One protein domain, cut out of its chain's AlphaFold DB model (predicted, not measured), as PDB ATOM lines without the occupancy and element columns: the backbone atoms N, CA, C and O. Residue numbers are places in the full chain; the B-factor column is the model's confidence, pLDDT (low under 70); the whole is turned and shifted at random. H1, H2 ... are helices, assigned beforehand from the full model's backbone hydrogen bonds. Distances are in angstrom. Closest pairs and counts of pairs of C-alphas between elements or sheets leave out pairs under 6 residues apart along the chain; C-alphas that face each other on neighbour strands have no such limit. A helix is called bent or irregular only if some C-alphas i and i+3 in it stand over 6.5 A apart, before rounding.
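AT A GLANCE: This is residues 46 to 99 of the 138 residues of the protein "Site-specific DNA-methyltransferase (adenine-specific)" of Burkholderiales bacterium PBB4 (UniProt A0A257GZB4). A small helical hairpin, H1 and H2, makes a head at one end, and a long link leads from it to H3, which sticks out as an arm with residues 84 to 89 and 91 to 97. The arm makes much of the length. The printed part has 54 residues with three named helices, H1, H2 and H3 in chain order, and no named strand; the class is all helix. It is only just loose, close to extended, with a radius of gyration of the C-alphas of 15.0 A and spans of 46 by 23 by 14 A.

IN THESE COORDINATES: H1, residues 47 to 59, begins at C-alpha 47 (-26.816, -52.078, 20.342) and is 18.3 A long from first to last C-alpha. H2, residues 65 to 72, is 10.4 A long. H3, residues 84 to 97, is 20.3 A long and ends at C-alpha 97 (-20.821, -27.527, 2.396); it is only just irregular, with C-alphas 90 and 93 6.7 A apart.

HOW THE PARTS SIT: H1 and H2 touch as a helical hairpin, at a shallow tilt of 23 degrees, opposite ways; their closest C-alphas, of Val 50 and Val 68, are 5.2 A apart. H3 is apart from H1 and from H2. In H1 and H2 every O i to N i+4 pair is within hydrogen-bond range; in H3, 8 of 10 are.

THE WHOLE: The C-alphas farthest apart, of Ile 62 and Glu 99, are 46.2 A apart. The printed part has no cut. The link from H1 to H2 is tight; that from H2 to H3, 11 residues, is long. The pLDDT is under 70 at residues 84, 88 and 91 to 99.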
ATOM      1  N   THR A  46     -23.915 -54.696  21.902       90.50
ATOM      2  CA  THR A  46     -25.292 -55.030  22.304       90.50
ATOM      3  C   THR A  46     -26.343 -54.145  21.634       90.50
ATOM      4  O   THR A  46     -27.542 -54.365  21.804       90.50
ATOM      5  N   LYS A  47     -25.930 -53.130  20.866       88.31
ATOM      6  CA  LYS A  47     -26.816 -52.078  20.342       88.31
ATOM      7  C   LYS A  47     -27.952 -52.617  19.476       88.31
ATOM      8  O   LYS A  47     -29.097 -52.211  19.652       88.31
ATOM      9  N   ALA A  48     -27.661 -53.556  18.578       91.00
ATOM     10  CA  ALA A  48     -28.676 -54.151  17.708       91.00
ATOM     11  C   ALA A  48     -29.757 -54.901  18.509       91.00
ATOM     12  O   ALA A  48     -30.949 -54.768  18.228       91.00
ATOM     13  N   GLU A  49     -29.353 -55.644  19.540       91.81
ATOM     14  CA  GLU A  49     -30.284 -56.383  20.393       91.81
ATOM     15  C   GLU A  49     -31.119 -55.453  21.274       91.81
ATOM     16  O   GLU A  49     -32.325 -55.650  21.405       91.81
ATOM     17  N   VAL A  50     -30.495 -54.410  21.830       92.06
ATOM     18  CA  VAL A  50     -31.169 -53.376  22.625       92.06
ATOM     19  C   VAL A  50     -32.242 -52.662  21.804       92.06
ATOM     20  O   VAL A  50     -33.359 -52.498  22.286       92.06
ATOM     21  N   LEU A  51     -31.942 -52.284  20.557       93.06
ATOM     22  CA  LEU A  51     -32.908 -51.626  19.670       93.06
ATOM     23  C   LEU A  51     -34.071 -52.550  19.292       93.06
ATOM     24  O   LEU A  51     -35.220 -52.108  19.252       93.06
ATOM     25  N   LYS A  52     -33.794 -53.838  19.059       93.75
ATOM     26  CA  LYS A  52     -34.830 -54.841  18.775       93.75
ATOM     27  C   LYS A  52     -35.755 -55.052  19.975       93.75
ATOM     28  O   LYS A  52     -36.973 -55.074  19.810       93.75
ATOM     29  N   GLU A  53     -35.186 -55.189  21.172       93.62
ATOM     30  CA  GLU A  53     -35.952 -55.343  22.412       93.62
ATOM     31  C   GLU A  53     -36.788 -54.087  22.691       93.62
ATOM     32  O   GLU A  53     -37.978 -54.192  22.980       93.62
ATOM     33  N   TYR A  54     -36.198 -52.900  22.525       94.00
ATOM     34  CA  TYR A  54     -36.896 -51.625  22.661       94.00
ATOM     35  C   TYR A  54     -38.114 -51.536  21.734       94.00
ATOM     36  O   TYR A  54     -39.217 -51.277  22.213       94.00
ATOM     37  N   ALA A  55     -37.946 -51.821  20.439       93.44
ATOM     38  CA  ALA A  55     -39.041 -51.782  19.470       93.44
ATOM     39  C   ALA A  55     -40.169 -52.766  19.828       93.44
ATOM     40  O   ALA A  55     -41.346 -52.411  19.768       93.44
ATOM     41  N   ALA A  56     -39.822 -53.983  20.264       93.31
ATOM     42  CA  ALA A  56     -40.801 -54.992  20.665       93.31
ATOM     43  C   ALA A  56     -41.607 -54.571  21.908       93.31
ATOM     44  O   ALA A  56     -42.824 -54.747  21.947       93.31
ATOM     45  N   LYS A  57     -40.948 -53.999  22.925       93.69
ATOM     46  CA  LYS A  57     -41.619 -53.541  24.153       93.69
ATOM     47  C   LYS A  57     -42.435 -52.275  23.930       93.69
ATOM     48  O   LYS A  57     -43.532 -52.177  24.473       93.69
ATOM     49  N   GLN A  58     -41.947 -51.361  23.093       92.38
ATOM     50  CA  GLN A  58     -42.680 -50.158  22.712       92.38
ATOM     51  C   GLN A  58     -43.970 -50.511  21.962       92.38
ATOM     52  O   GLN A  58     -45.029 -50.005  22.319       92.38
ATOM     53  N   ALA A  59     -43.912 -51.433  20.995       92.75
ATOM     54  CA  ALA A  59     -45.097 -51.909  20.275       92.75
ATOM     55  C   ALA A  59     -46.118 -52.605  21.194       92.75
ATOM     56  O   ALA A  59     -47.319 -52.534  20.954       92.75
ATOM     57  N   ALA A  60     -45.645 -53.251  22.262       92.25
ATOM     58  CA  ALA A  60     -46.490 -53.902  23.258       92.25
ATOM     59  C   ALA A  60     -47.012 -52.952  24.358       92.25
ATOM     60  O   ALA A  60     -47.776 -53.394  25.213       92.25
ATOM     61  N   GLY A  61     -46.588 -51.681  24.387       92.44
ATOM     62  CA  GLY A  61     -46.946 -50.736  25.453       92.44
ATOM     63  C   GLY A  61     -46.366 -51.093  26.830       92.44
ATOM     64  O   GLY A  61     -46.925 -50.708  27.853       92.44
ATOM     65  N   ILE A  62     -45.262 -51.848  26.873       92.38
ATOM     66  CA  ILE A  62     -44.626 -52.327  28.109       92.38
ATOM     67  C   ILE A  62     -43.426 -51.439  28.458       92.38
ATOM     68  O   ILE A  62     -42.669 -51.026  27.578       92.38
ATOM     69  N   ALA A  63     -43.196 -51.213  29.755       91.12
ATOM     70  CA  ALA A  63     -41.975 -50.580  30.248       91.12
ATOM     71  C   ALA A  63     -40.728 -51.356  29.781       91.12
ATOM     72  O   ALA A  63     -40.487 -52.499  30.177       91.12
ATOM     73  N   PHE A  64     -39.936 -50.737  28.907       91.25
ATOM     74  CA  PHE A  64     -38.818 -51.388  28.222       91.25
ATOM     75  C   PHE A  64     -37.518 -51.379  29.036       91.25
ATOM     76  O   PHE A  64     -36.669 -52.242  28.817       91.25
ATOM     77  N   GLU A  65     -37.367 -50.447  29.985       90.88
ATOM     78  CA  GLU A  65     -36.135 -50.184  30.752       90.88
ATOM     79  C   GLU A  65     -35.465 -51.440  31.340       90.88
ATOM     80  O   GLU A  65     -34.265 -51.623  31.115       90.88
ATOM     81  N   PRO A  66     -36.173 -52.356  32.035       91.88
ATOM     82  CA  PRO A  66     -35.527 -53.527  32.631       91.88
ATOM     83  C   PRO A  66     -35.015 -54.512  31.572       91.88
ATOM     84  O   PRO A  66     -34.003 -55.187  31.769       91.88
ATOM     85  N   PHE A  67     -35.706 -54.588  30.432       91.25
ATOM     86  CA  PHE A  67     -35.381 -55.501  29.341       91.25
ATOM     87  C   PHE A  67     -34.172 -55.007  28.551       91.25
ATOM     88  O   PHE A  67     -33.241 -55.773  28.306       91.25
ATOM     89  N   VAL A  68     -34.149 -53.714  28.216       90.88
ATOM     90  CA  VAL A  68     -33.028 -53.116  27.483       90.88
ATOM     91  C   VAL A  68     -31.751 -53.093  28.319       90.88
ATOM     92  O   VAL A  68     -30.691 -53.375  27.774       90.88
ATOM     93  N   LYS A  69     -31.831 -52.873  29.642       90.19
ATOM     94  CA  LYS A  69     -30.670 -52.992  30.548       90.19
ATOM     95  C   LYS A  69     -30.126 -54.415  30.593       90.19
ATOM     96  O   LYS A  69     -28.925 -54.628  30.462       90.19
ATOM     97  N   ARG A  70     -31.014 -55.413  30.692       91.44
ATOM     98  CA  ARG A  70     -30.618 -56.828  30.654       91.44
ATOM     99  C   ARG A  70     -29.948 -57.197  29.327       91.44
ATOM    100  O   ARG A  70     -28.980 -57.948  29.344       91.44
ATOM    101  N   LYS A  71     -30.435 -56.667  28.201       90.19
ATOM    102  CA  LYS A  71     -29.827 -56.872  26.874       90.19
ATOM    103  C   LYS A  71     -28.513 -56.119  26.687       90.19
ATOM    104  O   LYS A  71     -27.608 -56.646  26.056       90.19
ATOM    105  N   ALA A  72     -28.391 -54.922  27.254       87.56
ATOM    106  CA  ALA A  72     -27.143 -54.167  27.257       87.56
ATOM    107  C   ALA A  72     -26.073 -54.806  28.160       87.56
ATOM    108  O   ALA A  72     -24.890 -54.564  27.954       87.56
ATOM    109  N   GLY A  73     -26.477 -55.594  29.166       85.94
ATOM    110  CA  GLY A  73     -25.566 -56.128  30.182       85.94
ATOM    111  C   GLY A  73     -24.963 -55.037  31.075       85.94
ATOM    112  O   GLY A  73     -23.923 -55.249  31.691       85.94
ATOM    113  N   LEU A  74     -25.588 -53.857  31.103       85.69
ATOM    114  CA  LEU A  74     -25.090 -52.631  31.717       85.69
ATOM    115  C   LEU A  74     -26.252 -51.882  32.376       85.69
ATOM    116  O   LEU A  74     -27.400 -51.973  31.937       85.69
ATOM    117  N   ASP A  75     -25.949 -51.065  33.385       84.81
ATOM    118  CA  ASP A  75     -26.955 -50.241  34.073       84.81
ATOM    119  C   ASP A  75     -27.462 -49.053  33.239       84.81
ATOM    120  O   ASP A  75     -28.411 -48.366  33.633       84.81
ATOM    121  N   PHE A  76     -26.861 -48.836  32.068       86.06
ATOM    122  CA  PHE A  76     -27.221 -47.807  31.103       86.06
ATOM    123  C   PHE A  76     -27.415 -48.405  29.705       86.06
ATOM    124  O   PHE A  76     -26.893 -49.468  29.377       86.06
ATOM    125  N   TYR A  77     -28.177 -47.702  28.869       86.44
ATOM    126  CA  TYR A  77     -28.500 -48.120  27.508       86.44
ATOM    127  C   TYR A  77     -28.713 -46.896  26.607       86.44
ATOM    128  O   TYR A  77     -28.904 -45.780  27.087       86.44
ATOM    129  N   ASN A  78     -28.711 -47.114  25.292       84.56
ATOM    130  CA  ASN A  78     -29.080 -46.108  24.298       84.56
ATOM    131  C   ASN A  78     -30.113 -46.709  23.333       84.56
ATOM    132  O   ASN A  78     -29.819 -47.693  22.657       84.56
ATOM    133  N   VAL A  79     -31.312 -46.120  23.284       87.38
ATOM    134  CA  VAL A  79     -32.410 -46.514  22.375       87.38
ATOM    135  C   VAL A  79     -32.458 -45.678  21.093       87.38
ATOM    136  O   VAL A  79     -33.295 -45.918  20.228       87.38
ATOM    137  N   SER A  80     -31.561 -44.701  20.945       85.19
ATOM    138  CA  SER A  80     -31.387 -43.994  19.682       85.19
ATOM    139  C   SER A  80     -30.760 -44.922  18.648       85.19
ATOM    140  O   SER A  80     -29.772 -45.615  18.912       85.19
ATOM    141  N   SER A  81     -31.300 -44.886  17.431       80.12
ATOM    142  CA  SER A  81     -30.707 -45.553  16.270       80.12
ATOM    143  C   SER A  81     -29.387 -44.905  15.829       80.12
ATOM    144  O   SER A  81     -28.676 -45.485  15.002       80.12
ATOM    145  N   MET A  82     -29.057 -43.730  16.379       78.00
ATOM    146  CA  MET A  82     -27.827 -42.993  16.116       78.00
ATOM    147  C   MET A  82     -26.647 -43.621  16.868       78.00
ATOM    148  O   MET A  82     -26.685 -43.808  18.087       78.00
ATOM    149  N   ASP A  83     -25.583 -43.934  16.142       77.25
ATOM    150  CA  ASP A  83     -24.258 -44.283  16.663       77.25
ATOM    151  C   ASP A  83     -23.241 -43.230  16.202       77.25
ATOM    152  O   ASP A  83     -23.578 -42.344  15.410       77.25
ATOM    153  N   MET A  84     -22.005 -43.286  16.709       69.62
ATOM    154  CA  MET A  84     -21.004 -42.283  16.336       69.62
ATOM    155  C   MET A  84     -20.678 -42.293  14.837       69.62
ATOM    156  O   MET A  84     -20.369 -41.243  14.286       69.62
ATOM    157  N   VAL A  85     -20.797 -43.436  14.154       74.19
ATOM    158  CA  VAL A  85     -20.544 -43.526  12.707       74.19
ATOM    159  C   VAL A  85     -21.619 -42.764  11.932       74.19
ATOM    160  O   VAL A  85     -21.299 -41.948  11.070       74.19
ATOM    161  N   LYS A  86     -22.892 -42.964  12.280       77.94
ATOM    162  CA  LYS A  86     -24.025 -42.232  11.698       77.94
ATOM    163  C   LYS A  86     -23.983 -40.752  12.047       77.94
ATOM    164  O   LYS A  86     -24.296 -39.929  11.196       77.94
ATOM    165  N   LEU A  87     -23.562 -40.411  13.266       75.44
ATOM    166  CA  LEU A  87     -23.389 -39.021  13.678       75.44
ATOM    167  C   LEU A  87     -22.308 -38.337  12.830       75.44
ATOM    168  O   LEU A  87     -22.558 -37.276  12.272       75.44
ATOM    169  N   MET A  88     -21.143 -38.965  12.654       69.06
ATOM    170  CA  MET A  88     -20.084 -38.436  11.787       69.06
ATOM    171  C   MET A  88     -20.546 -38.308  10.332       69.06
ATOM    172  O   MET A  88     -20.288 -37.288   9.697       69.06
ATOM    173  N   ALA A  89     -21.277 -39.299   9.815       71.69
ATOM    174  CA  ALA A  89     -21.844 -39.245   8.470       71.69
ATOM    175  C   ALA A  89     -22.866 -38.105   8.307       71.69
ATOM    176  O   ALA A  89     -22.880 -37.453   7.270       71.69
ATOM    177  N   ALA A  90     -23.681 -37.827   9.329       70.62
ATOM    178  CA  ALA A  90     -24.632 -36.716   9.324       70.62
ATOM    179  C   ALA A  90     -23.947 -35.340   9.423       70.62
ATOM    180  O   ALA A  90     -24.443 -34.367   8.865       70.62
ATOM    181  N   PHE A  91     -22.798 -35.258  10.100       66.94
ATOM    182  CA  PHE A  91     -21.988 -34.039  10.185       66.94
ATOM    183  C   PHE A  91     -21.140 -33.783   8.934       66.94
ATOM    184  O   PHE A  91     -20.777 -32.638   8.670       66.94
ATOM    185  N   LYS A  92     -20.828 -34.821   8.152       62.69
ATOM    186  CA  LYS A  92     -19.960 -34.720   6.973       62.69
ATOM    187  C   LYS A  92     -20.449 -33.678   5.946       62.69
ATOM    188  O   LYS A  92     -19.647 -32.811   5.610       62.69
ATOM    189  N   PRO A  93     -21.732 -33.651   5.527       63.62
ATOM    190  CA  PRO A  93     -22.238 -32.603   4.642       63.62
ATOM    191  C   PRO A  93     -22.086 -31.209   5.242       63.62
ATOM    192  O   PRO A  93     -21.719 -30.285   4.535       63.62
ATOM    193  N   TYR A  94     -22.298 -31.058   6.554       57.31
ATOM    194  CA  TYR A  94     -22.147 -29.766   7.219       57.31
ATOM    195  C   TYR A  94     -20.714 -29.247   7.098       57.31
ATOM    196  O   TYR A  94     -20.528 -28.092   6.774       57.31
ATOM    197  N   TYR A  95     -19.689 -30.078   7.280       50.97
ATOM    198  CA  TYR A  95     -18.306 -29.628   7.091       50.97
ATOM    199  C   TYR A  95     -17.927 -29.425   5.612       50.97
ATOM    200  O   TYR A  95     -17.140 -28.539   5.297       50.97
ATOM    201  N   GLU A  96     -18.469 -30.239   4.704       56.25
ATOM    202  CA  GLU A  96     -18.150 -30.164   3.271       56.25
ATOM    203  C   GLU A  96     -18.837 -28.995   2.558       56.25
ATOM    204  O   GLU A  96     -18.302 -28.486   1.576       56.25
ATOM    205  N   THR A  97     -20.007 -28.567   3.039       54.31
ATOM    206  CA  THR A  97     -20.821 -27.527   2.396       54.31
ATOM    207  C   THR A  97     -21.071 -26.306   3.274       54.31
ATOM    208  O   THR A  97     -21.727 -25.376   2.807       54.31
ATOM    209  N   ALA A  98     -20.629 -26.283   4.537       50.88
ATOM    210  CA  ALA A  98     -20.721 -25.063   5.332       50.88
ATOM    211  C   ALA A  98     -19.762 -24.018   4.767       50.88
ATOM    212  O   ALA A  98     -18.555 -24.053   4.999       50.88
ATOM    213  N   GLU A  99     -20.331 -23.027   4.093       52.22
ATOM    214  CA  GLU A  99     -19.725 -21.709   4.047       52.22
ATOM    215  C   GLU A  99     -19.902 -21.080   5.427       52.22
ATOM    216  O   GLU A  99     -21.015 -20.831   5.900       52.22
TER     217      GLU A  99